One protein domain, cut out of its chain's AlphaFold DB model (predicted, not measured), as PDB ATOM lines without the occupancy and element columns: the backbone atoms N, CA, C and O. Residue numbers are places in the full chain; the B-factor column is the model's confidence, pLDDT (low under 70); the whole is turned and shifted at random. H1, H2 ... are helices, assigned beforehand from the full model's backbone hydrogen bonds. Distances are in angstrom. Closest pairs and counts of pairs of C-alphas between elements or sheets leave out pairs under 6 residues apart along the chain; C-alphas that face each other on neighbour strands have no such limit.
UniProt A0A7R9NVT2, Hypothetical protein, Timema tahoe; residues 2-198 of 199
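What this domain is: This is residues 2 to 198 of the 199 residues of the protein "Hypothetical protein" of Timema tahoe (UniProt A0A7R9NVT2). Two long helices, H1 and H5, lie side by side in opposite directions; a third, H6, folds back and slants past them with few contacts. H2, H3, H4 and the unnamed residues 81 to 101 form a small head at one end, and residues 144 to 169 stick out at the other. The 197 printed residues hold six named helices, H1 to H6 in chain order, and no named strand: all helix. The whole is an extended rod, radius of gyration of the C-alphas 25.2 A, spanning 85 by 39 by 28 A.

Where its parts are: H1, residues 2 to 30, begins at C-alpha 2 (-2.247, 50.286, 52.343) and is 42.2 A long. H2 is residues 36 to 49, H3 residues 54 to 67, each 19.8 A, and H4 residues 76 to 80, 6.1 A. H5, residues 102 to 146, is 64.0 A; H6, residues 156 to 196, is 56.5 A, ending at C-alpha 196 (38.718, 34.580, 66.002).

How they stand to each other: H5, the hub, touches H1 at a shallow tilt of 17 degrees, opposite ways, closest C-alphas Phe 16 and Cys 125, 5.1 A. H5 touches H2 at Val 103 and Arg 41, C-alphas 5.9 A, and H3 at Leu 106 and Ile 67, C-alphas 6.8 A. H6 only just touches H1, with 3 pairs of C-alphas within 8 A, the closest Val 184 and Gly 22, 6.5 A. H4 is close to H2 but not clearly touching, C-alphas Tyr 78 and Ile 48 7.4 A apart. Every O i to N i+4 pair is within hydrogen-bond range in H1, H2, H3 and H4; 37 of 41 are in H5, 34 of 37 in H6.

The domain as a whole: The farthest C-alphas, Lys 82 and His 150, are 85.8 A apart. The printed part has no cut; the link H4 to H5 is long. Residue 32 and residues 141 to 198 have pLDDT under 70.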
ATOM      1  N   LYS A   2      -3.243  49.335  51.779       71.75
ATOM      2  CA  LYS A   2      -2.247  50.286  52.343       71.75
ATOM      3  C   LYS A   2      -1.016  49.594  52.946       71.75
ATOM      4  O   LYS A   2       0.104  49.940  52.604       71.75
ATOM      5  N   LEU A   3      -1.244  48.585  53.791       72.81
ATOM      6  CA  LEU A   3      -0.185  47.834  54.477       72.81
ATOM      7  C   LEU A   3       0.816  47.187  53.501       72.81
ATOM      8  O   LEU A   3       2.018  47.257  53.718       72.81
ATOM      9  N   ILE A   4       0.315  46.624  52.397       75.81
ATOM     10  CA  ILE A   4       1.126  45.915  51.394       75.81
ATOM     11  C   ILE A   4       2.062  46.894  50.666       75.81
ATOM     12  O   ILE A   4       3.232  46.593  50.459       75.81
ATOM     13  N   VAL A   5       1.573  48.094  50.329       76.00
ATOM     14  CA  VAL A   5       2.387  49.131  49.669       76.00
ATOM     15  C   VAL A   5       3.478  49.665  50.603       76.00
ATOM     16  O   VAL A   5       4.611  49.850  50.170       76.00
ATOM     17  N   PHE A   6       3.176  49.860  51.891       80.88
ATOM     18  CA  PHE A   6       4.189  50.268  52.872       80.88
ATOM     19  C   PHE A   6       5.272  49.205  53.069       80.88
ATOM     20  O   PHE A   6       6.451  49.546  53.083       80.88
ATOM     21  N   GLN A   7       4.891  47.927  53.163       81.19
ATOM     22  CA  GLN A   7       5.850  46.821  53.242       81.19
ATOM     23  C   GLN A   7       6.750  46.760  52.003       81.19
ATOM     24  O   GLN A   7       7.958  46.575  52.130       81.19
ATOM     25  N   PHE A   8       6.182  46.980  50.814       78.88
ATOM     26  CA  PHE A   8       6.939  47.042  49.568       78.88
ATOM     27  C   PHE A   8       7.967  48.177  49.580       78.88
ATOM     28  O   PHE A   8       9.145  47.924  49.354       78.88
ATOM     29  N   ILE A   9       7.553  49.412  49.879       82.88
ATOM     30  CA  ILE A   9       8.458  50.574  49.906       82.88
ATOM     31  C   ILE A   9       9.565  50.374  50.948       82.88
ATOM     32  O   ILE A   9      10.729  50.628  50.651       82.88
ATOM     33  N   ALA A  10       9.222  49.868  52.137       84.69
ATOM     34  CA  ALA A  10      10.199  49.581  53.183       84.69
ATOM     35  C   ALA A  10      11.261  48.573  52.715       84.69
ATOM     36  O   ALA A  10      12.450  48.813  52.901       84.69
ATOM     37  N   LEU A  11      10.853  47.490  52.043       83.19
ATOM     38  CA  LEU A  11      11.784  46.499  51.506       83.19
ATOM     39  C   LEU A  11      12.723  47.098  50.448       83.19
ATOM     40  O   LEU A  11      13.917  46.826  50.480       83.19
ATOM     41  N   GLN A  12      12.212  47.943  49.544       83.00
ATOM     42  CA  GLN A  12      13.038  48.611  48.524       83.00
ATOM     43  C   GLN A  12      14.113  49.508  49.159       83.00
ATOM     44  O   GLN A  12      15.263  49.503  48.724       83.00
ATOM     45  N   VAL A  13      13.749  50.252  50.210       85.69
ATOM     46  CA  VAL A  13      14.679  51.121  50.948       85.69
ATOM     47  C   VAL A  13      15.732  50.300  51.695       85.69
ATOM     48  O   VAL A  13      16.911  50.640  51.650       85.69
ATOM     49  N   VAL A  14      15.339  49.195  52.336       85.62
ATOM     50  CA  VAL A  14      16.285  48.297  53.019       85.62
ATOM     51  C   VAL A  14      17.273  47.684  52.024       85.62
ATOM     52  O   VAL A  14      18.479  47.729  52.262       85.62
ATOM     53  N   SER A  15      16.796  47.183  50.882       83.88
ATOM     54  CA  SER A  15      17.657  46.638  49.824       83.88
ATOM     55  C   SER A  15      18.629  47.677  49.268       83.88
ATOM     56  O   SER A  15      19.783  47.349  49.007       83.88
ATOM     57  N   PHE A  16      18.195  48.932  49.125       86.38
ATOM     58  CA  PHE A  16      19.069  50.032  48.721       86.38
ATOM     59  C   PHE A  16      20.203  50.268  49.730       86.38
ATOM     60  O   PHE A  16      21.361  50.358  49.328       86.38
ATOM     61  N   ILE A  17      19.892  50.325  51.029       87.94
ATOM     62  CA  ILE A  17      20.899  50.544  52.081       87.94
ATOM     63  C   ILE A  17      21.910  49.392  52.106       87.94
ATOM     64  O   ILE A  17      23.115  49.636  52.128       87.94
ATOM     65  N   LEU A  18      21.433  48.145  52.055       85.19
ATOM     66  CA  LEU A  18      22.296  46.961  52.045       85.19
ATOM     67  C   LEU A  18      23.154  46.883  50.777       85.19
ATOM     68  O   LEU A  18      24.337  46.566  50.861       85.19
ATOM     69  N   GLY A  19      22.584  47.202  49.612       83.75
ATOM     70  CA  GLY A  19      23.311  47.221  48.345       83.75
ATOM     71  C   GLY A  19      24.403  48.290  48.309       83.75
ATOM     72  O   GLY A  19      25.521  48.005  47.885       83.75
ATOM     73  N   LEU A  20      24.115  49.493  48.817       87.25
ATOM     74  CA  LEU A  20      25.095  50.573  48.915       87.25
ATOM     75  C   LEU A  20      26.217  50.232  49.904       87.25
ATOM     76  O   LEU A  20      27.388  50.415  49.581       87.25
ATOM     77  N   ALA A  21      25.869  49.703  51.082       87.75
ATOM     78  CA  ALA A  21      26.848  49.268  52.077       87.75
ATOM     79  C   ALA A  21      27.735  48.135  51.536       87.75
ATOM     80  O   ALA A  21      28.953  48.198  51.662       87.75
ATOM     81  N   GLY A  22      27.142  47.139  50.870       83.69
ATOM     82  CA  GLY A  22      27.879  46.041  50.248       83.69
ATOM     83  C   GLY A  22      28.829  46.515  49.148       83.69
ATOM     84  O   GLY A  22      29.978  46.088  49.115       83.69
ATOM     85  N   ALA A  23      28.385  47.434  48.282       86.12
ATOM     86  CA  ALA A  23      29.236  48.017  47.245       86.12
ATOM     87  C   ALA A  23      30.404  48.824  47.838       86.12
ATOM     88  O   ALA A  23      31.526  48.717  47.345       86.12
ATOM     89  N   ALA A  24      30.159  49.588  48.908       86.81
ATOM     90  CA  ALA A  24      31.195  50.351  49.600       86.81
ATOM     91  C   ALA A  24      32.255  49.435  50.231       86.81
ATOM     92  O   ALA A  24      33.443  49.627  49.993       86.81
ATOM     93  N   VAL A  25      31.830  48.402  50.967       84.62
ATOM     94  CA  VAL A  25      32.735  47.434  51.612       84.62
ATOM     95  C   VAL A  25      33.522  46.626  50.576       84.62
ATOM     96  O   VAL A  25      34.719  46.414  50.747       84.62
ATOM     97  N   LEU A  26      32.872  46.192  49.489       82.19
ATOM     98  CA  LEU A  26      33.528  45.440  48.417       82.19
ATOM     99  C   LEU A  26      34.645  46.259  47.761       82.19
ATOM    100  O   LEU A  26      35.726  45.724  47.527       82.19
ATOM    101  N   LEU A  27      34.386  47.535  47.466       82.88
ATOM    102  CA  LEU A  27      35.373  48.425  46.859       82.88
ATOM    103  C   LEU A  27      36.509  48.763  47.830       82.88
ATOM    104  O   LEU A  27      37.663  48.719  47.424       82.88
ATOM    105  N   ASP A  28      36.207  49.045  49.099       84.25
ATOM    106  CA  ASP A  28      37.225  49.396  50.098       84.25
ATOM    107  C   ASP A  28      38.195  48.233  50.343       84.25
ATOM    108  O   ASP A  28      39.411  48.389  50.257       84.25
ATOM    109  N   HIS A  29      37.664  47.023  50.533       79.75
ATOM    110  CA  HIS A  29      38.504  45.862  50.798       79.75
ATOM    111  C   HIS A  29      39.194  45.299  49.544       79.75
ATOM    112  O   HIS A  29      40.263  44.725  49.686       79.75
ATOM    113  N   THR A  30      38.679  45.467  48.320       77.62
ATOM    114  CA  THR A  30      39.287  44.837  47.117       77.62
ATOM    115  C   THR A  30      40.394  45.671  46.446       77.62
ATOM    116  O   THR A  30      41.015  45.209  45.492       77.62
ATOM    117  N   THR A  31      40.667  46.891  46.915       76.31
ATOM    118  CA  THR A  31      41.715  47.751  46.335       76.31
ATOM    119  C   THR A  31      43.134  47.287  46.679       76.31
ATOM    120  O   THR A  31      43.361  46.598  47.673       76.31
ATOM    121  N   TYR A  32      44.104  47.649  45.835       65.19
ATOM    122  CA  TYR A  32      45.522  47.385  46.084       65.19
ATOM    123  C   TYR A  32      45.996  48.049  47.388       65.19
ATOM    124  O   TYR A  32      45.621  49.185  47.667       65.19
ATOM    125  N   ASP A  33      46.835  47.347  48.159       71.44
ATOM    126  CA  ASP A  33      47.350  47.772  49.478       71.44
ATOM    127  C   ASP A  33      46.298  47.812  50.612       71.44
ATOM    128  O   ASP A  33      46.484  48.428  51.662       71.44
ATOM    129  N   SER A  34      45.170  47.123  50.422       77.50
ATOM    130  CA  SER A  34      44.168  46.913  51.468       77.50
ATOM    131  C   SER A  34      44.520  45.730  52.388       77.50
ATOM    132  O   SER A  34      45.433  44.935  52.137       77.50
ATOM    133  N   SER A  35      43.709  45.528  53.434       77.31
ATOM    134  CA  SER A  35      43.800  44.374  54.346       77.31
ATOM    135  C   SER A  35      43.665  43.003  53.660       77.31
ATOM    136  O   SER A  35      43.934  41.979  54.282       77.31
ATOM    137  N   LEU A  36      43.252  42.956  52.390       80.00
ATOM    138  CA  LEU A  36      43.067  41.722  51.623       80.00
ATOM    139  C   LEU A  36      44.400  41.139  51.129       80.00
ATOM    140  O   LEU A  36      44.541  39.920  51.023       80.00
ATOM    141  N   GLN A  37      45.411  41.979  50.897       84.19
ATOM    142  CA  GLN A  37      46.729  41.535  50.443       84.19
ATOM    143  C   GLN A  37      47.438  40.581  51.436       84.19
ATOM    144  O   GLN A  37      47.850  39.491  51.013       84.19
ATOM    145  N   PRO A  38      47.564  40.898  52.747       88.81
ATOM    146  CA  PRO A  38      48.166  39.972  53.712       88.81
ATOM    147  C   PRO A  38      47.329  38.701  53.893       88.81
ATOM    148  O   PRO A  38      47.884  37.623  54.115       88.81
ATOM    149  N   LEU A  39      46.009  38.796  53.730       86.81
ATOM    150  CA  LEU A  39      45.130  37.643  53.826       86.81
ATOM    151  C   LEU A  39      45.358  36.645  52.683       86.81
ATOM    152  O   LEU A  39      45.531  35.447  52.921       86.81
ATOM    153  N   ILE A  40      45.415  37.138  51.442       87.81
ATOM    154  CA  ILE A  40      45.713  36.311  50.266       87.81
ATOM    155  C   ILE A  40      47.092  35.668  50.415       87.81
ATOM    156  O   ILE A  40      47.242  34.476  50.142       87.81
ATOM    157  N   ARG A  41      48.085  36.425  50.894       90.88
ATOM    158  CA  ARG A  41      49.440  35.917  51.140       90.88
ATOM    159  C   ARG A  41      49.434  34.741  52.113       90.88
ATOM    160  O   ARG A  41      49.982  33.684  51.802       90.88
ATOM    161  N   ASN A  42      48.782  34.896  53.264       91.31
ATOM    162  CA  ASN A  42      48.692  33.841  54.271       91.31
ATOM    163  C   ASN A  42      47.920  32.626  53.746       91.31
ATOM    164  O   ASN A  42      48.367  31.492  53.923       91.31
ATOM    165  N   SER A  43      46.813  32.853  53.032       90.25
ATOM    166  CA  SER A  43      46.039  31.783  52.403       90.25
ATOM    167  C   SER A  43      46.865  31.018  51.368       90.25
ATOM    168  O   SER A  43      46.826  29.790  51.362       90.25
ATOM    169  N   MET A  44      47.639  31.699  50.516       91.12
ATOM    170  CA  MET A  44      48.503  31.026  49.540       91.12
ATOM    171  C   MET A  44      49.624  30.248  50.211       91.12
ATOM    172  O   MET A  44      49.832  29.085  49.878       91.12
ATOM    173  N   ASN A  45      50.288  30.828  51.207       92.38
ATOM    174  CA  ASN A  45      51.315  30.119  51.965       92.38
ATOM    175  C   ASN A  45      50.749  28.872  52.662       92.38
ATOM    176  O   ASN A  45      51.389  27.819  52.651       92.38
ATOM    177  N   ASN A  46      49.528  28.948  53.196       91.44
ATOM    178  CA  ASN A  46      48.848  27.806  53.806       91.44
ATOM    179  C   ASN A  46      48.439  26.733  52.778       91.44
ATOM    180  O   ASN A  46      48.555  25.532  53.030       91.44
ATOM    181  N   LEU A  47      48.003  27.141  51.583       90.44
ATOM    182  CA  LEU A  47      47.712  26.217  50.481       90.44
ATOM    183  C   LEU A  47      48.986  25.521  49.977       90.44
ATOM    184  O   LEU A  47      48.966  24.316  49.728       90.44
ATOM    185  N   ILE A  48      50.105  26.245  49.882       91.44
ATOM    186  CA  ILE A  48      51.413  25.700  49.489       91.44
ATOM    187  C   ILE A  48      51.932  24.730  50.559       91.44
ATOM    188  O   ILE A  48      52.417  23.640  50.227       91.44
ATOM    189  N   SER A  49      51.798  25.072  51.843       91.38
ATOM    190  CA  SER A  49      52.222  24.203  52.947       91.38
ATOM    191  C   SER A  49      51.401  22.905  52.977       91.38
ATOM    192  O   SER A  49      51.978  21.811  53.058       91.38
ATOM    193  N   THR A  50      50.085  23.022  52.763       89.69
ATOM    194  CA  THR A  50      49.079  21.943  52.783       89.69
ATOM    195  C   THR A  50      48.858  21.293  51.408       89.69
ATOM    196  O   THR A  50      47.919  20.525  51.204       89.69
ATOM    197  N   SER A  51      49.757  21.525  50.451       86.00
ATOM    198  CA  SER A  51      49.664  21.018  49.069       86.00
ATOM    199  C   SER A  51      49.653  19.486  48.927       86.00
ATOM    200  O   SER A  51      49.419  18.981  47.836       86.00
ATOM    201  N   GLN A  52      49.883  18.730  50.006       87.00
ATOM    202  CA  GLN A  52      49.749  17.266  50.012       87.00
ATOM    203  C   GLN A  52      48.290  16.801  49.901       87.00
ATOM    204  O   GLN A  52      48.040  15.680  49.468       87.00
ATOM    205  N   ASN A  53      47.336  17.652  50.284       90.00
ATOM    206  CA  ASN A  53      45.913  17.357  50.176       90.00
ATOM    207  C   ASN A  53      45.404  17.708  48.770       90.00
ATOM    208  O   ASN A  53      45.621  18.824  48.294       90.00
ATOM    209  N   GLU A  54      44.649  16.800  48.143       89.56
ATOM    210  CA  GLU A  54      44.112  16.987  46.783       89.56
ATOM    211  C   GLU A  54      43.244  18.251  46.651       89.56
ATOM    212  O   GLU A  54      43.328  18.960  45.650       89.56
ATOM    213  N   ASN A  55      42.464  18.592  47.684       86.62
ATOM    214  CA  ASN A  55      41.609  19.784  47.682       86.62
ATOM    215  C   ASN A  55      42.423  21.081  47.583       86.62
ATOM    216  O   ASN A  55      42.139  21.932  46.740       86.62
ATOM    217  N   SER A  56      43.452  21.222  48.424       86.88
ATOM    218  CA  SER A  56      44.320  22.404  48.435       86.88
ATOM    219  C   SER A  56      45.135  22.501  47.149       86.88
ATOM    220  O   SER A  56      45.256  23.587  46.587       86.88
ATOM    221  N   ALA A  57      45.631  21.365  46.645       87.81
ATOM    222  CA  ALA A  57      46.349  21.296  45.377       87.81
ATOM    223  C   ALA A  57      45.464  21.705  44.189       87.81
ATOM    224  O   ALA A  57      45.902  22.474  43.337       87.81
ATOM    225  N   ASN A  58      44.201  21.267  44.154       90.44
ATOM    226  CA  ASN A  58      43.279  21.622  43.078       90.44
ATOM    227  C   ASN A  58      42.917  23.118  43.091       90.44
ATOM    228  O   ASN A  58      42.850  23.740  42.034       90.44
ATOM    229  N   ILE A  59      42.724  23.716  44.273       89.06
ATOM    230  CA  ILE A  59      42.501  25.168  44.405       89.06
ATOM    231  C   ILE A  59      43.737  25.943  43.941       89.06
ATOM    232  O   ILE A  59      43.614  26.874  43.147       89.06
ATOM    233  N   LEU A  60      44.923  25.537  44.399       90.31
ATOM    234  CA  LEU A  60      46.187  26.179  44.045       90.31
ATOM    235  C   LEU A  60      46.442  26.127  42.533       90.31
ATOM    236  O   LEU A  60      46.781  27.149  41.941       90.31
ATOM    237  N   ARG A  61      46.177  24.973  41.910       90.38
ATOM    238  CA  ARG A  61      46.206  24.787  40.457       90.38
ATOM    239  C   ARG A  61      45.267  25.752  39.741       90.38
ATOM    240  O   ARG A  61      45.705  26.472  38.853       90.38
ATOM    241  N   MET A  62      43.995  25.809  40.140       88.50
ATOM    242  CA  MET A  62      43.024  26.704  39.502       88.50
ATOM    243  C   MET A  62      43.445  28.174  39.582       88.50
ATOM    244  O   MET A  62      43.185  28.921  38.644       88.50
ATOM    245  N   ILE A  63      44.080  28.599  40.678       90.62
ATOM    246  CA  ILE A  63      44.556  29.979  40.821       90.62
ATOM    247  C   ILE A  63      45.770  30.224  39.916       90.62
ATOM    248  O   ILE A  63      45.763  31.176  39.142       90.62
ATOM    249  N   GLN A  64      46.787  29.362  39.982       92.44
ATOM    250  CA  GLN A  64      48.044  29.551  39.250       92.44
ATOM    251  C   GLN A  64      47.867  29.432  37.730       92.44
ATOM    252  O   GLN A  64      48.408  30.266  37.007       92.44
ATOM    253  N   GLU A  65      47.049  28.486  37.250       89.69
ATOM    254  CA  GLU A  65      46.763  28.331  35.813       89.69
ATOM    255  C   GLU A  65      45.900  29.476  35.260       89.69
ATOM    256  O   GLU A  65      46.163  29.957  34.161       89.69
ATOM    257  N   ASN A  66      44.870  29.922  35.994       89.50
ATOM    258  CA  ASN A  66      43.955  30.952  35.482       89.50
ATOM    259  C   ASN A  66      44.535  32.368  35.554       89.50
ATOM    260  O   ASN A  66      44.190  33.198  34.715       89.50
ATOM    261  N   ILE A  67      45.352  32.661  36.571       89.50
ATOM    262  CA  ILE A  67      45.975  33.981  36.748       89.50
ATOM    263  C   ILE A  67      47.305  34.058  35.983       89.50
ATOM    264  O   ILE A  67      47.634  35.115  35.456       89.50
ATOM    265  N   GLY A  68      48.060  32.957  35.890       90.81
ATOM    266  CA  GLY A  68      49.409  32.958  35.316       90.81
ATOM    267  C   GLY A  68      50.461  33.510  36.283       90.81
ATOM    268  O   GLY A  68      51.283  34.344  35.916       90.81
ATOM    269  N   CYS A  69      50.414  33.066  37.539       93.25
ATOM    270  CA  CYS A  69      51.294  33.510  38.623       93.25
ATOM    271  C   CYS A  69      51.930  32.315  39.342       93.25
ATOM    272  O   CYS A  69      51.482  31.175  39.189       93.25
ATOM    273  N   CYS A  70      52.962  32.553  40.156       93.75
ATOM    274  CA  CYS A  70      53.580  31.487  40.939       93.75
ATOM    275  C   CYS A  70      53.968  31.909  42.355       93.75
ATOM    276  O   CYS A  70      54.612  32.931  42.563       93.75
ATOM    277  N   GLY A  71      53.622  31.061  43.329       93.62
ATOM    278  CA  GLY A  71      53.860  31.328  44.749       93.62
ATOM    279  C   GLY A  71      52.990  32.462  45.290       93.62
ATOM    280  O   GLY A  71      52.080  32.934  44.609       93.62
ATOM    281  N   ALA A  72      53.236  32.879  46.532       92.44
ATOM    282  CA  ALA A  72      52.558  34.041  47.093       92.44
ATOM    283  C   ALA A  72      53.205  35.324  46.546       92.44
ATOM    284  O   ALA A  72      52.527  36.135  45.917       92.44
ATOM    285  N   ASP A  73      54.521  35.441  46.703       93.38
ATOM    286  CA  ASP A  73      55.358  36.556  46.245       93.38
ATOM    287  C   ASP A  73      56.214  36.212  45.033       93.38
ATOM    288  O   ASP A  73      56.724  37.094  44.347       93.38
ATOM    289  N   GLY A  74      56.376  34.920  44.768       92.94
ATOM    290  CA  GLY A  74      57.127  34.432  43.630       92.94
ATOM    291  C   GLY A  74      57.486  32.953  43.761       92.94
ATOM    292  O   GLY A  74      57.206  32.299  44.772       92.94
ATOM    293  N   PRO A  75      58.195  32.400  42.766       91.50
ATOM    294  CA  PRO A  75      58.575  30.986  42.748       91.50
ATOM    295  C   PRO A  75      59.544  30.600  43.880       91.50
ATOM    296  O   PRO A  75      59.681  29.419  44.208       91.50
ATOM    297  N   THR A  76      60.207  31.576  44.506       91.25
ATOM    298  CA  THR A  76      61.102  31.366  45.652       91.25
ATOM    299  C   THR A  76      60.389  30.824  46.884       91.25
ATOM    300  O   THR A  76      61.024  30.140  47.683       91.25
ATOM    301  N   ASP A  77      59.082  31.049  47.027       92.44
ATOM    302  CA  ASP A  77      58.311  30.579  48.185       92.44
ATOM    303  C   ASP A  77      58.299  29.052  48.282       92.44
ATOM    304  O   ASP A  77      58.483  28.482  49.358       92.44
ATOM    305  N   TYR A  78      58.198  28.372  47.139       91.56
ATOM    306  CA  TYR A  78      58.297  26.915  47.069       91.56
ATOM    307  C   TYR A  78      59.685  26.414  47.470       91.56
ATOM    308  O   TYR A  78      59.805  25.434  48.207       91.56
ATOM    309  N   ILE A  79      60.736  27.113  47.031       90.31
ATOM    310  CA  ILE A  79      62.128  26.767  47.338       90.31
ATOM    311  C   ILE A  79      62.388  26.933  48.841       90.31
ATOM    312  O   ILE A  79      62.919  26.023  49.480       90.31
ATOM    313  N   ASN A  80      61.942  28.049  49.421       93.06
ATOM    314  CA  ASN A  80      62.070  28.344  50.848       93.06
ATOM    315  C   ASN A  80      61.331  27.310  51.713       93.06
ATOM    316  O   ASN A  80      61.846  26.878  52.745       93.06
ATOM    317  N   MET A  81      60.161  26.848  51.261       90.12
ATOM    318  CA  MET A  81      59.368  25.817  51.941       90.12
ATOM    319  C   MET A  81      59.789  24.377  51.607       90.12
ATOM    320  O   MET A  81      59.163  23.431  52.091       90.12
ATOM    321  N   LYS A  82      60.849  24.181  50.808       92.62
ATOM    322  CA  LYS A  82      61.342  22.864  50.358       92.62
ATOM    323  C   LYS A  82      60.259  22.025  49.662       92.62
ATOM    324  O   LYS A  82      60.211  20.803  49.812       92.62
ATOM    325  N   LYS A  83      59.379  22.683  48.908       90.12
ATOM    326  CA  LYS A  83      58.326  22.056  48.103       90.12
ATOM    327  C   LYS A  83      58.738  22.056  46.623       90.12
ATOM    328  O   LYS A  83      59.346  23.025  46.169       90.12
ATOM    329  N   PRO A  84      58.431  20.994  45.856       89.69
ATOM    330  CA  PRO A  84      58.653  21.009  44.414       89.69
ATOM    331  C   PRO A  84      57.715  22.021  43.743       89.69
ATOM    332  O   PRO A  84      56.585  22.211  44.197       89.69
ATOM    333  N   LEU A  85      58.176  22.654  42.662       90.56
ATOM    334  CA  LEU A  85      57.320  23.529  41.862       90.56
ATOM    335  C   LEU A  85      56.268  22.687  41.115       90.56
ATOM    336  O   LEU A  85      56.650  21.725  40.440       90.56
ATOM    337  N   PRO A  86      54.976  23.046  41.203       89.12
ATOM    338  CA  PRO A  86      53.924  22.410  40.420       89.12
ATOM    339  C   PRO A  86      54.079  22.744  38.927       89.12
ATOM    340  O   PRO A  86      54.653  23.772  38.555       89.12
ATOM    341  N   THR A  87      53.561  21.877  38.059       87.75
ATOM    342  CA  THR A  87      53.584  22.065  36.594       87.75
ATOM    343  C   THR A  87      52.799  23.290  36.127       87.75
ATOM    344  O   THR A  87      53.075  23.838  35.069       87.75
ATOM    345  N   GLU A  88      51.868  23.743  36.948       88.69
ATOM    346  CA  GLU A  88      50.915  24.824  36.716       88.69
ATOM    347  C   GLU A  88      51.529  26.207  36.942       88.69
ATOM    348  O   GLU A  88      51.076  27.203  36.391       88.69
ATOM    349  N   CYS A  89      52.631  26.254  37.693       90.50
ATOM    350  CA  CYS A  89      53.479  27.434  37.843       90.50
ATOM    351  C   CYS A  89      54.373  27.662  36.601       90.50
ATOM    352  O   CYS A  89      55.121  28.640  36.550       90.50
ATOM    353  N   ARG A  90      54.330  26.777  35.594       89.12
ATOM    354  CA  ARG A  90      55.116  26.893  34.362       89.12
ATOM    355  C   ARG A  90      54.297  27.515  33.238       89.12
ATOM    356  O   ARG A  90      53.226  27.030  32.887       89.12
ATOM    357  N   ASP A  91      54.868  28.531  32.608       86.81
ATOM    358  CA  ASP A  91      54.320  29.116  31.393       86.81
ATOM    359  C   ASP A  91      54.384  28.099  30.242       86.81
ATOM    360  O   ASP A  91      55.443  27.552  29.919       86.81
ATOM    361  N   THR A  92      53.237  27.861  29.606       83.44
ATOM    362  CA  THR A  92      53.098  26.955  28.456       83.44
ATOM    363  C   THR A  92      53.922  27.377  27.235       83.44
ATOM    364  O   THR A  92      54.249  26.525  26.410       83.44
ATOM    365  N   VAL A  93      54.282  28.660  27.116       84.62
ATOM    366  CA  VAL A  93      55.040  29.202  25.981       84.62
ATOM    367  C   VAL A  93      56.544  29.077  26.210       84.62
ATOM    368  O   VAL A  93      57.249  28.485  25.395       84.62
ATOM    369  N   THR A  94      57.055  29.641  27.310       85.06
ATOM    370  CA  THR A  94      58.503  29.665  27.591       85.06
ATOM    371  C   THR A  94      59.007  28.413  28.303       85.06
ATOM    372  O   THR A  94      60.204  28.126  28.278       85.06
ATOM    373  N   GLY A  95      58.120  27.670  28.964       83.31
ATOM    374  CA  GLY A  95      58.493  26.571  29.842       83.31
ATOM    375  C   GLY A  95      59.241  27.028  31.096       83.31
ATOM    376  O   GLY A  95      59.811  26.189  31.781       83.31
ATOM    377  N   ASN A  96      59.281  28.318  31.424       87.50
ATOM    378  CA  ASN A  96      59.862  28.799  32.678       87.50
ATOM    379  C   ASN A  96      58.775  28.969  33.744       87.50
ATOM    380  O   ASN A  96      57.589  28.974  33.431       87.50
ATOM    381  N   ALA A  97      59.179  29.078  35.009       87.50
ATOM    382  CA  ALA A  97      58.245  29.435  36.072       87.50
ATOM    383  C   ALA A  97      57.781  30.892  35.909       87.50
ATOM    384  O   ALA A  97      58.585  31.742  35.511       87.50
ATOM    385  N   PHE A  98      56.524  31.190  36.245       90.25
ATOM    386  CA  PHE A  98      56.058  32.576  36.321       90.25
ATOM    387  C   PHE A  98      56.884  33.355  37.351       90.25
ATOM    388  O   PHE A  98      57.169  32.860  38.442       90.25
ATOM    389  N   PHE A  99      57.296  34.569  36.983       88.88
ATOM    390  CA  PHE A  99      58.121  35.417  37.844       88.88
ATOM    391  C   PHE A  99      57.285  36.191  38.873       88.88
ATOM    392  O   PHE A  99      57.762  36.444  39.975       88.88
ATOM    393  N   TYR A 100      56.045  36.534  38.524       91.31
ATOM    394  CA  TYR A 100      55.148  37.317  39.368       91.31
ATOM    395  C   TYR A 100      54.472  36.450  40.437       91.31
ATOM    396  O   TYR A 100      54.016  35.331  40.164       91.31
ATOM    397  N   GLY A 101      54.394  36.989  41.654       93.00
ATOM    398  CA  GLY A 101      53.669  36.388  42.767       93.00
ATOM    399  C   GLY A 101      52.158  36.466  42.577       93.00
ATOM    400  O   GLY A 101      51.632  37.434  42.027       93.00
ATOM    401  N   CYS A 102      51.433  35.458  43.063       92.81
ATOM    402  CA  CYS A 102      49.978  35.455  42.941       92.81
ATOM    403  C   CYS A 102      49.297  36.549  43.760       92.81
ATOM    404  O   CYS A 102      48.188  36.926  43.417       92.81
ATOM    405  N   VAL A 103      49.915  37.070  44.822       91.94
ATOM    406  CA  VAL A 103      49.301  38.120  45.650       91.94
ATOM    407  C   VAL A 103      49.069  39.401  44.843       91.94
ATOM    408  O   VAL A 103      47.983  39.971  44.905       91.94
ATOM    409  N   GLU A 104      50.058  39.838  44.065       90.69
ATOM    410  CA  GLU A 104      49.972  41.067  43.269       90.69
ATOM    411  C   GLU A 104      49.024  40.902  42.076       90.69
ATOM    412  O   GLU A 104      48.056  41.654  41.949       90.69
ATOM    413  N   GLU A 105      49.234  39.862  41.265       91.38
ATOM    414  CA  GLU A 105      48.416  39.606  40.072       91.38
ATOM    415  C   GLU A 105      46.951  39.318  40.415       91.38
ATOM    416  O   GLU A 105      46.031  39.819  39.763       91.38
ATOM    417  N   LEU A 106      46.700  38.556  41.487       89.00
ATOM    418  CA  LEU A 106      45.334  38.292  41.931       89.00
ATOM    419  C   LEU A 106      44.661  39.564  42.447       89.00
ATOM    420  O   LEU A 106      43.475  39.749  42.194       89.00
ATOM    421  N   THR A 107      45.392  40.448  43.131       87.44
ATOM    422  CA  THR A 107      44.837  41.733  43.582       87.44
ATOM    423  C   THR A 107      44.404  42.574  42.385       87.44
ATOM    424  O   THR A 107      43.270  43.045  42.347       87.44
ATOM    425  N   TRP A 108      45.251  42.679  41.358       87.94
ATOM    426  CA  TRP A 108      44.930  43.432  40.144       87.94
ATOM    427  C   TRP A 108      43.738  42.830  39.381       87.94
ATOM    428  O   TRP A 108      42.830  43.535  38.925       87.94
ATOM    429  N   PHE A 109      43.681  41.498  39.304       87.69
ATOM    430  CA  PHE A 109      42.542  40.781  38.735       87.69
ATOM    431  C   PHE A 109      41.245  41.039  39.517       87.69
ATOM    432  O   PHE A 109      40.198  41.310  38.920       87.69
ATOM    433  N   LEU A 110      41.294  40.977  40.850       84.25
ATOM    434  CA  LEU A 110      40.144  41.213  41.722       84.25
ATOM    435  C   LEU A 110      39.680  42.672  41.685       84.25
ATOM    436  O   LEU A 110      38.475  42.915  41.705       84.25
ATOM    437  N   GLU A 111      40.581  43.641  41.560       84.62
ATOM    438  CA  GLU A 111      40.240  45.057  41.392       84.62
ATOM    439  C   GLU A 111      39.425  45.271  40.106       84.62
ATOM    440  O   GLU A 111      38.312  45.805  40.130       84.62
ATOM    441  N   SER A 112      39.906  44.731  38.982       85.44
ATOM    442  CA  SER A 112      39.178  44.777  37.709       85.44
ATOM    443  C   SER A 112      37.796  44.116  37.817       85.44
ATOM    444  O   SER A 112      36.792  44.621  37.295       85.44
ATOM    445  N   LYS A 113      37.710  42.985  38.535       83.81
ATOM    446  CA  LYS A 113      36.459  42.236  38.694       83.81
ATOM    447  C   LYS A 113      35.510  42.798  39.759       83.81
ATOM    448  O   LYS A 113      34.306  42.593  39.651       83.81
ATOM    449  N   SER A 114      35.981  43.521  40.758       83.38
ATOM    450  CA  SER A 114      35.105  44.181  41.731       83.38
ATOM    451  C   SER A 114      34.477  45.442  41.141       83.38
ATOM    452  O   SER A 114      33.315  45.728  41.431       83.38
ATOM    453  N   GLY A 115      35.173  46.128  40.226       83.19
ATOM    454  CA  GLY A 115      34.667  47.323  39.546       83.19
ATOM    455  C   GLY A 115      33.346  47.101  38.797       83.19
ATOM    456  O   GLY A 115      32.350  47.767  39.082       83.19
ATOM    457  N   TRP A 116      33.290  46.140  37.864       83.25
ATOM    458  CA  TRP A 116      32.053  45.852  37.110       83.25
ATOM    459  C   TRP A 116      30.930  45.280  37.993       83.25
ATOM    460  O   TRP A 116      29.770  45.643  37.798       83.25
ATOM    461  N   VAL A 117      31.251  44.448  38.994       82.94
ATOM    462  CA  VAL A 117      30.261  43.916  39.954       82.94
ATOM    463  C   VAL A 117      29.649  45.041  40.788       82.94
ATOM    464  O   VAL A 117      28.425  45.116  40.909       82.94
ATOM    465  N   SER A 118      30.475  45.954  41.303       86.94
ATOM    466  CA  SER A 118      30.010  47.132  42.038       86.94
ATOM    467  C   SER A 118      29.170  48.054  41.147       86.94
ATOM    468  O   SER A 118      28.090  48.489  41.547       86.94
ATOM    469  N   GLY A 119      29.576  48.259  39.890       85.62
ATOM    470  CA  GLY A 119      28.796  49.023  38.914       85.62
ATOM    471  C   GLY A 119      27.392  48.449  38.680       85.62
ATOM    472  O   GLY A 119      26.407  49.190  38.701       85.62
ATOM    473  N   ILE A 120      27.276  47.125  38.524       84.81
ATOM    474  CA  ILE A 120      25.975  46.447  38.407       84.81
ATOM    475  C   ILE A 120      25.160  46.634  39.695       84.81
ATOM    476  O   ILE A 120      23.984  46.991  39.624       84.81
ATOM    477  N   ALA A 121      25.773  46.462  40.869       83.06
ATOM    478  CA  ALA A 121      25.098  46.646  42.154       83.06
ATOM    479  C   ALA A 121      24.559  48.079  42.337       83.06
ATOM    480  O   ALA A 121      23.408  48.260  42.740       83.06
ATOM    481  N   MET A 122      25.339  49.102  41.976       86.75
ATOM    482  CA  MET A 122      24.914  50.505  42.033       86.75
ATOM    483  C   MET A 122      23.768  50.808  41.060       86.75
ATOM    484  O   MET A 122      22.823  51.515  41.421       86.75
ATOM    485  N   ALA A 123      23.794  50.242  39.850       86.31
ATOM    486  CA  ALA A 123      22.699  50.388  38.890       86.31
ATOM    487  C   ALA A 123      21.392  49.767  39.416       86.31
ATOM    488  O   ALA A 123      20.320  50.367  39.289       86.31
ATOM    489  N   LEU A 124      21.474  48.605  40.071       84.31
ATOM    490  CA  LEU A 124      20.325  47.980  40.731       84.31
ATOM    491  C   LEU A 124      19.808  48.830  41.899       84.31
ATOM    492  O   LEU A 124      18.599  49.015  42.033       84.31
ATOM    493  N   CYS A 125      20.701  49.418  42.699       86.19
ATOM    494  CA  CYS A 125      20.328  50.355  43.764       86.19
ATOM    495  C   CYS A 125      19.561  51.569  43.215       86.19
ATOM    496  O   CYS A 125      18.537  51.967  43.775       86.19
ATOM    497  N   MET A 126      19.995  52.117  42.077       84.50
ATOM    498  CA  MET A 126      19.275  53.197  41.399       84.50
ATOM    499  C   MET A 126      17.877  52.750  40.940       84.50
ATOM    500  O   MET A 126      16.905  53.488  41.113       84.50
ATOM    501  N   ALA A 127      17.737  51.524  40.428       81.88
ATOM    502  CA  ALA A 127      16.436  50.970  40.053       81.88
ATOM    503  C   ALA A 127      15.489  50.816  41.260       81.88
ATOM    504  O   ALA A 127      14.305  51.143  41.149       81.88
ATOM    505  N   HIS A 128      15.997  50.390  42.424       83.19
ATOM    506  CA  HIS A 128      15.224  50.308  43.671       83.19
ATOM    507  C   HIS A 128      14.642  51.671  44.081       83.19
ATOM    508  O   HIS A 128      13.453  51.762  44.404       83.19
ATOM    509  N   LEU A 129      15.435  52.744  43.980       85.06
ATOM    510  CA  LEU A 129      14.958  54.107  44.232       85.06
ATOM    511  C   LEU A 129      13.862  54.520  43.243       85.06
ATOM    512  O   LEU A 129      12.828  55.045  43.658       85.06
ATOM    513  N   CYS A 130      14.034  54.259  41.947       83.44
ATOM    514  CA  CYS A 130      13.018  54.572  40.937       83.44
ATOM    515  C   CYS A 130      11.691  53.844  41.213       83.44
ATOM    516  O   CYS A 130      10.627  54.466  41.207       83.44
ATOM    517  N   MET A 131      11.746  52.547  41.531       81.00
ATOM    518  CA  MET A 131      10.558  51.748  41.854       81.00
ATOM    519  C   MET A 131       9.853  52.232  43.127       81.00
ATOM    520  O   MET A 131       8.619  52.277  43.168       81.00
ATOM    521  N   ALA A 132      10.610  52.632  44.152       83.12
ATOM    522  CA  ALA A 132      10.048  53.198  45.375       83.12
ATOM    523  C   ALA A 132       9.323  54.530  45.104       83.12
ATOM    524  O   ALA A 132       8.190  54.716  45.551       83.12
ATOM    525  N   ASN A 133       9.923  55.418  44.301       83.69
ATOM    526  CA  ASN A 133       9.341  56.714  43.929       83.69
ATOM    527  C   ASN A 133       8.053  56.581  43.097       83.69
ATOM    528  O   ASN A 133       7.054  57.254  43.377       83.69
ATOM    529  N   VAL A 134       8.035  55.685  42.104       80.25
ATOM    530  CA  VAL A 134       6.830  55.399  41.301       80.25
ATOM    531  C   VAL A 134       5.715  54.840  42.189       80.25
ATOM    532  O   VAL A 134       4.559  55.263  42.085       80.25
ATOM    533  N   SER A 135       6.059  53.944  43.118       82.94
ATOM    534  CA  SER A 135       5.106  53.337  44.059       82.94
ATOM    535  C   SER A 135       4.505  54.365  45.025       82.94
ATOM    536  O   SER A 135       3.291  54.369  45.245       82.94
ATOM    537  N   TYR A 136       5.323  55.278  45.557       83.19
ATOM    538  CA  TYR A 136       4.876  56.376  46.420       83.19
ATOM    539  C   TYR A 136       3.946  57.352  45.682       83.19
ATOM    540  O   TYR A 136       2.870  57.692  46.178       83.19
ATOM    541  N   THR A 137       4.310  57.739  44.456       78.81
ATOM    542  CA  THR A 137       3.497  58.632  43.610       78.81
ATOM    543  C   THR A 137       2.142  58.004  43.278       78.81
ATOM    544  O   THR A 137       1.106  58.671  43.333       78.81
ATOM    545  N   THR A 138       2.130  56.701  42.992       73.81
ATOM    546  CA  THR A 138       0.910  55.928  42.720       73.81
ATOM    547  C   THR A 138       0.015  55.841  43.960       73.81
ATOM    548  O   THR A 138      -1.195  56.033  43.854       73.81
ATOM    549  N   TYR A 139       0.590  55.632  45.151       78.69
ATOM    550  CA  TYR A 139      -0.149  55.668  46.418       78.69
ATOM    551  C   TYR A 139      -0.828  57.029  46.632       78.69
ATOM    552  O   TYR A 139      -2.036  57.083  46.862       78.69
ATOM    553  N   PHE A 140      -0.080  58.127  46.511       76.69
ATOM    554  CA  PHE A 140      -0.606  59.467  46.776       76.69
ATOM    555  C   PHE A 140      -1.703  59.891  45.785       76.69
ATOM    556  O   PHE A 140      -2.675  60.512  46.198       76.69
ATOM    557  N   ASN A 141      -1.595  59.520  44.503       68.50
ATOM    558  CA  ASN A 141      -2.567  59.910  43.472       68.50
ATOM    559  C   ASN A 141      -3.803  58.988  43.388       68.50
ATOM    560  O   ASN A 141      -4.893  59.461  43.070       68.50
ATOM    561  N   ILE A 142      -3.685  57.687  43.695       66.19
ATOM    562  CA  ILE A 142      -4.812  56.733  43.596       66.19
ATOM    563  C   ILE A 142      -5.682  56.709  44.862       66.19
ATOM    564  O   ILE A 142      -6.900  56.553  44.762       66.19
ATOM    565  N   TYR A 143      -5.108  56.889  46.059       59.81
ATOM    566  CA  TYR A 143      -5.891  56.891  47.303       59.81
ATOM    567  C   TYR A 143      -6.978  57.978  47.407       59.81
ATOM    568  O   TYR A 143      -8.061  57.637  47.888       59.81
ATOM    569  N   PRO A 144      -6.772  59.235  46.961       58.12
ATOM    570  CA  PRO A 144      -7.856  60.217  46.922       58.12
ATOM    571  C   PRO A 144      -8.884  59.898  45.826       58.12
ATOM    572  O   PRO A 144     -10.059  60.211  45.989       58.12
ATOM    573  N   CYS A 145      -8.470  59.216  44.750       48.94
ATOM    574  CA  CYS A 145      -9.337  58.845  43.632       48.94
ATOM    575  C   CYS A 145     -10.289  57.686  43.990       48.94
ATOM    576  O   CYS A 145     -11.450  57.722  43.627       48.94
ATOM    577  N   ILE A 146      -9.882  56.698  44.799       51.47
ATOM    578  CA  ILE A 146     -10.775  55.591  45.221       51.47
ATOM    579  C   ILE A 146     -11.934  56.052  46.129       51.47
ATOM    580  O   ILE A 146     -12.977  55.402  46.168       51.47
ATOM    581  N   SER A 147     -11.793  57.180  46.833       46.78
ATOM    582  CA  SER A 147     -12.907  57.773  47.591       46.78
ATOM    583  C   SER A 147     -13.960  58.426  46.685       46.78
ATOM    584  O   SER A 147     -15.049  58.748  47.160       46.78
ATOM    585  N   ILE A 148     -13.649  58.640  45.403       50.94
ATOM    586  CA  ILE A 148     -14.490  59.331  44.432       50.94
ATOM    587  C   ILE A 148     -14.648  58.406  43.213       50.94
ATOM    588  O   ILE A 148     -13.774  58.308  42.366       50.94
ATOM    589  N   GLN A 149     -15.816  57.772  43.101       37.72
ATOM    590  CA  GLN A 149     -16.380  57.142  41.895       37.72
ATOM    591  C   GLN A 149     -16.262  55.624  41.657       37.72
ATOM    592  O   GLN A 149     -15.264  55.058  41.225       37.72
ATOM    593  N   HIS A 150     -17.459  55.043  41.677       41.41
ATOM    594  CA  HIS A 150     -18.012  53.970  40.849       41.41
ATOM    595  C   HIS A 150     -17.741  54.069  39.313       41.41
ATOM    596  O   HIS A 150     -18.537  53.554  38.537       41.41
ATOM    597  N   CYS A 151     -16.700  54.756  38.816       42.41
ATOM    598  CA  CYS A 151     -16.690  55.246  37.420       42.41
ATOM    599  C   CYS A 151     -15.363  55.132  36.648       42.41
ATOM    600  O   CYS A 151     -15.208  55.776  35.619       42.41
ATOM    601  N   MET A 152     -14.402  54.305  37.067       39.88
ATOM    602  CA  MET A 152     -13.135  54.153  36.322       39.88
ATOM    603  C   MET A 152     -12.729  52.679  36.172       39.88
ATOM    604  O   MET A 152     -11.630  52.270  36.535       39.88
ATOM    605  N   ALA A 153     -13.620  51.860  35.606       43.31
ATOM    606  CA  ALA A 153     -13.389  50.432  35.351       43.31
ATOM    607  C   ALA A 153     -12.312  50.132  34.277       43.31
ATOM    608  O   ALA A 153     -11.984  48.969  34.058       43.31
ATOM    609  N   HIS A 154     -11.718  51.147  33.635       43.16
ATOM    610  CA  HIS A 154     -10.700  50.965  32.588       43.16
ATOM    611  C   HIS A 154      -9.239  51.087  33.061       43.16
ATOM    612  O   HIS A 154      -8.347  50.636  32.349       43.16
ATOM    613  N   VAL A 155      -8.961  51.634  34.252       45.09
ATOM    614  CA  VAL A 155      -7.568  51.815  34.738       45.09
ATOM    615  C   VAL A 155      -7.059  50.599  35.529       45.09
ATOM    616  O   VAL A 155      -5.851  50.364  35.606       45.09
ATOM    617  N   SER A 156      -7.966  49.772  36.055       48.12
ATOM    618  CA  SER A 156      -7.623  48.603  36.880       48.12
ATOM    619  C   SER A 156      -7.088  47.406  36.081       48.12
ATOM    620  O   SER A 156      -6.299  46.632  36.619       48.12
ATOM    621  N   TYR A 157      -7.460  47.243  34.804       43.75
ATOM    622  CA  TYR A 157      -7.031  46.086  33.999       43.75
ATOM    623  C   TYR A 157      -5.555  46.195  33.569       43.75
ATOM    624  O   TYR A 157      -4.818  45.212  33.599       43.75
ATOM    625  N   THR A 158      -5.075  47.409  33.281       45.91
ATOM    626  CA  THR A 158      -3.677  47.665  32.891       45.91
ATOM    627  C   THR A 158      -2.713  47.675  34.086       45.91
ATOM    628  O   THR A 158      -1.533  47.364  33.924       45.91
ATOM    629  N   THR A 159      -3.194  47.985  35.299       49.88
ATOM    630  CA  THR A 159      -2.390  47.936  36.537       49.88
ATOM    631  C   THR A 159      -2.293  46.527  37.121       49.88
ATOM    632  O   THR A 159      -1.202  46.127  37.523       49.88
ATOM    633  N   TYR A 160      -3.367  45.726  37.102       43.69
ATOM    634  CA  TYR A 160      -3.291  44.317  37.513       43.69
ATOM    635  C   TYR A 160      -2.357  43.508  36.596       43.69
ATOM    636  O   TYR A 160      -1.502  42.784  37.095       43.69
ATOM    637  N   PHE A 161      -2.424  43.692  35.272       42.59
ATOM    638  CA  PHE A 161      -1.562  42.960  34.333       42.59
ATOM    639  C   PHE A 161      -0.065  43.334  34.437       42.59
ATOM    640  O   PHE A 161       0.779  42.533  34.055       42.59
ATOM    641  N   ASN A 162       0.282  44.500  35.005       44.22
ATOM    642  CA  ASN A 162       1.673  44.933  35.234       44.22
ATOM    643  C   ASN A 162       2.220  44.629  36.644       44.22
ATOM    644  O   ASN A 162       3.434  44.598  36.829       44.22
ATOM    645  N   ILE A 163       1.370  44.366  37.644       47.12
ATOM    646  CA  ILE A 163       1.815  44.021  39.010       47.12
ATOM    647  C   ILE A 163       2.239  42.546  39.116       47.12
ATOM    648  O   ILE A 163       3.218  42.242  39.795       47.12
ATOM    649  N   TYR A 164       1.568  41.629  38.411       43.59
ATOM    650  CA  TYR A 164       1.946  40.206  38.381       43.59
ATOM    651  C   TYR A 164       3.343  39.930  37.785       43.59
ATOM    652  O   TYR A 164       4.098  39.179  38.410       43.59
ATOM    653  N   PRO A 165       3.765  40.546  36.658       44.97
ATOM    654  CA  PRO A 165       5.145  40.417  36.195       44.97
ATOM    655  C   PRO A 165       6.141  41.131  37.123       44.97
ATOM    656  O   PRO A 165       7.272  40.676  37.244       44.97
ATOM    657  N   CYS A 166       5.732  42.179  37.848       45.09
ATOM    658  CA  CYS A 166       6.598  42.893  38.791       45.09
ATOM    659  C   CYS A 166       6.860  42.092  40.084       45.09
ATOM    660  O   CYS A 166       7.987  42.067  40.559       45.09
ATOM    661  N   ILE A 167       5.875  41.348  40.610       47.41
ATOM    662  CA  ILE A 167       6.071  40.405  41.734       47.41
ATOM    663  C   ILE A 167       6.996  39.245  41.325       47.41
ATOM    664  O   ILE A 167       7.837  38.829  42.118       47.41
ATOM    665  N   SER A 168       6.885  38.762  40.082       46.62
ATOM    666  CA  SER A 168       7.802  37.774  39.486       46.62
ATOM    667  C   SER A 168       9.235  38.318  39.367       46.62
ATOM    668  O   SER A 168      10.179  37.685  39.843       46.62
ATOM    669  N   ILE A 169       9.400  39.541  38.848       50.00
ATOM    670  CA  ILE A 169      10.692  40.240  38.798       50.00
ATOM    671  C   ILE A 169      11.240  40.461  40.208       50.00
ATOM    672  O   ILE A 169      12.430  40.288  40.425       50.00
ATOM    673  N   GLN A 170      10.399  40.765  41.194       51.44
ATOM    674  CA  GLN A 170      10.845  40.980  42.566       51.44
ATOM    675  C   GLN A 170      11.238  39.686  43.285       51.44
ATOM    676  O   GLN A 170      12.119  39.726  44.135       51.44
ATOM    677  N   HIS A 171      10.658  38.542  42.911       47.50
ATOM    678  CA  HIS A 171      11.098  37.219  43.361       47.50
ATOM    679  C   HIS A 171      12.458  36.847  42.740       47.50
ATOM    680  O   HIS A 171      13.341  36.352  43.439       47.50
ATOM    681  N   CYS A 172      12.669  37.168  41.457       45.41
ATOM    682  CA  CYS A 172      13.975  37.045  40.797       45.41
ATOM    683  C   CYS A 172      15.021  37.992  41.405       45.41
ATOM    684  O   CYS A 172      16.147  37.584  41.675       45.41
ATOM    685  N   MET A 173      14.649  39.239  41.689       55.78
ATOM    686  CA  MET A 173      15.524  40.225  42.320       55.78
ATOM    687  C   MET A 173      15.792  39.885  43.787       55.78
ATOM    688  O   MET A 173      16.898  40.111  44.246       55.78
ATOM    689  N   ALA A 174      14.848  39.278  44.511       53.09
ATOM    690  CA  ALA A 174      15.083  38.746  45.852       53.09
ATOM    691  C   ALA A 174      16.067  37.570  45.838       53.09
ATOM    692  O   ALA A 174      16.845  37.439  46.774       53.09
ATOM    693  N   HIS A 175      16.088  36.754  44.778       48.12
ATOM    694  CA  HIS A 175      17.133  35.747  44.572       48.12
ATOM    695  C   HIS A 175      18.495  36.379  44.288       48.12
ATOM    696  O   HIS A 175      19.484  35.952  44.874       48.12
ATOM    697  N   VAL A 176      18.559  37.414  43.446       57.88
ATOM    698  CA  VAL A 176      19.810  38.141  43.170       57.88
ATOM    699  C   VAL A 176      20.311  38.862  44.423       57.88
ATOM    700  O   VAL A 176      21.485  38.751  44.753       57.88
ATOM    701  N   ILE A 177      19.427  39.526  45.168       61.53
ATOM    702  CA  ILE A 177      19.742  40.158  46.451       61.53
ATOM    703  C   ILE A 177      20.163  39.094  47.458       61.53
ATOM    704  O   ILE A 177      21.182  39.294  48.089       61.53
ATOM    705  N   ASN A 178      19.474  37.954  47.577       53.31
ATOM    706  CA  ASN A 178      19.920  36.866  48.452       53.31
ATOM    707  C   ASN A 178      21.291  36.341  48.041       53.31
ATOM    708  O   ASN A 178      22.101  36.098  48.918       53.31
ATOM    709  N   ILE A 179      21.590  36.194  46.749       59.84
ATOM    710  CA  ILE A 179      22.915  35.761  46.288       59.84
ATOM    711  C   ILE A 179      23.971  36.806  46.648       59.84
ATOM    712  O   ILE A 179      24.983  36.450  47.237       59.84
ATOM    713  N   VAL A 180      23.734  38.089  46.364       65.44
ATOM    714  CA  VAL A 180      24.666  39.174  46.705       65.44
ATOM    715  C   VAL A 180      24.840  39.283  48.219       65.44
ATOM    716  O   VAL A 180      25.965  39.362  48.693       65.44
ATOM    717  N   LEU A 181      23.754  39.216  48.987       57.25
ATOM    718  CA  LEU A 181      23.775  39.250  50.445       57.25
ATOM    719  C   LEU A 181      24.478  38.016  51.008       57.25
ATOM    720  O   LEU A 181      25.241  38.156  51.945       57.25
ATOM    721  N   THR A 182      24.289  36.834  50.417       61.22
ATOM    722  CA  THR A 182      24.986  35.598  50.808       61.22
ATOM    723  C   THR A 182      26.468  35.698  50.487       61.22
ATOM    724  O   THR A 182      27.284  35.316  51.309       61.22
ATOM    725  N   VAL A 183      26.845  36.259  49.338       61.00
ATOM    726  CA  VAL A 183      28.251  36.500  48.996       61.00
ATOM    727  C   VAL A 183      28.863  37.498  49.977       61.00
ATOM    728  O   VAL A 183      29.901  37.202  50.551       61.00
ATOM    729  N   VAL A 184      28.206  38.628  50.249       65.38
ATOM    730  CA  VAL A 184      28.664  39.617  51.240       65.38
ATOM    731  C   VAL A 184      28.734  39.008  52.644       65.38
ATOM    732  O   VAL A 184      29.705  39.238  53.354       65.38
ATOM    733  N   PHE A 185      27.758  38.188  53.036       49.72
ATOM    734  CA  PHE A 185      27.723  37.516  54.335       49.72
ATOM    735  C   PHE A 185      28.811  36.447  54.449       49.72
ATOM    736  O   PHE A 185      29.449  36.351  55.485       49.72
ATOM    737  N   ILE A 186      29.096  35.695  53.383       64.88
ATOM    738  CA  ILE A 186      30.224  34.756  53.337       64.88
ATOM    739  C   ILE A 186      31.544  35.515  53.487       64.88
ATOM    740  O   ILE A 186      32.396  35.081  54.254       64.88
ATOM    741  N   GLN A 187      31.713  36.653  52.809       57.97
ATOM    742  CA  GLN A 187      32.925  37.470  52.946       57.97
ATOM    743  C   GLN A 187      33.051  38.077  54.355       57.97
ATOM    744  O   GLN A 187      34.146  38.123  54.904       57.97
ATOM    745  N   ALA A 188      31.936  38.490  54.967       54.94
ATOM    746  CA  ALA A 188      31.909  39.020  56.329       54.94
ATOM    747  C   ALA A 188      32.186  37.941  57.390       54.94
ATOM    748  O   ALA A 188      32.973  38.173  58.299       54.94
ATOM    749  N   LEU A 189      31.601  36.746  57.253       44.75
ATOM    750  CA  LEU A 189      31.867  35.624  58.157       44.75
ATOM    751  C   LEU A 189      33.319  35.162  58.074       44.75
ATOM    752  O   LEU A 189      33.914  34.838  59.094       44.75
ATOM    753  N   LYS A 190      33.896  35.166  56.870       61.19
ATOM    754  CA  LYS A 190      35.298  34.797  56.683       61.19
ATOM    755  C   LYS A 190      36.238  35.770  57.400       61.19
ATOM    756  O   LYS A 190      37.203  35.339  58.017       61.19
ATOM    757  N   LYS A 191      35.892  37.061  57.392       57.06
ATOM    758  CA  LYS A 191      36.607  38.099  58.143       57.06
ATOM    759  C   LYS A 191      36.538  37.874  59.659       57.06
ATOM    760  O   LYS A 191      37.551  38.022  60.329       57.06
ATOM    761  N   GLU A 192      35.387  37.475  60.203       53.38
ATOM    762  CA  GLU A 192      35.279  37.191  61.646       53.38
ATOM    763  C   GLU A 192      35.976  35.884  62.061       53.38
ATOM    764  O   GLU A 192      36.529  35.809  63.156       53.38
ATOM    765  N   GLU A 193      36.015  34.865  61.198       57.06
ATOM    766  CA  GLU A 193      36.786  33.636  61.455       57.06
ATOM    767  C   GLU A 193      38.294  33.920  61.546       57.06
ATOM    768  O   GLU A 193      39.004  33.355  62.381       57.06
ATOM    769  N   GLU A 194      38.787  34.837  60.716       58.19
ATOM    770  CA  GLU A 194      40.185  35.266  60.719       58.19
ATOM    771  C   GLU A 194      40.542  36.065  61.981       58.19
ATOM    772  O   GLU A 194      41.637  35.893  62.517       58.19
ATOM    773  N   GLU A 195      39.611  36.867  62.508       59.62
ATOM    774  CA  GLU A 195      39.772  37.573  63.788       59.62
ATOM    775  C   GLU A 195      39.697  36.613  64.991       59.62
ATOM    776  O   GLU A 195      40.453  36.768  65.947       59.62
ATOM    777  N   ALA A 196      38.862  35.570  64.931       52.22
ATOM    778  CA  ALA A 196      38.718  34.580  66.002       52.22
ATOM    779  C   ALA A 196      39.882  33.574  66.104       52.22
ATOM    780  O   ALA A 196      40.030  32.917  67.132       52.22
ATOM    781  N   THR A 197      40.700  33.435  65.054       49.91
ATOM    782  CA  THR A 197      41.862  32.521  65.037       49.91
ATOM    783  C   THR A 197      43.186  33.247  65.332       49.91
ATOM    784  O   THR A 197      44.250  32.627  65.316       49.91
ATOM    785  N   ALA A 198      43.135  34.562  65.573       49.59
ATOM    786  CA  ALA A 198      44.293  35.399  65.889       49.59
ATOM    787  C   ALA A 198      44.596  35.512  67.401       49.59
ATOM    788  O   ALA A 198      45.567  36.184  67.755       49.59
TER     789      ALA A 198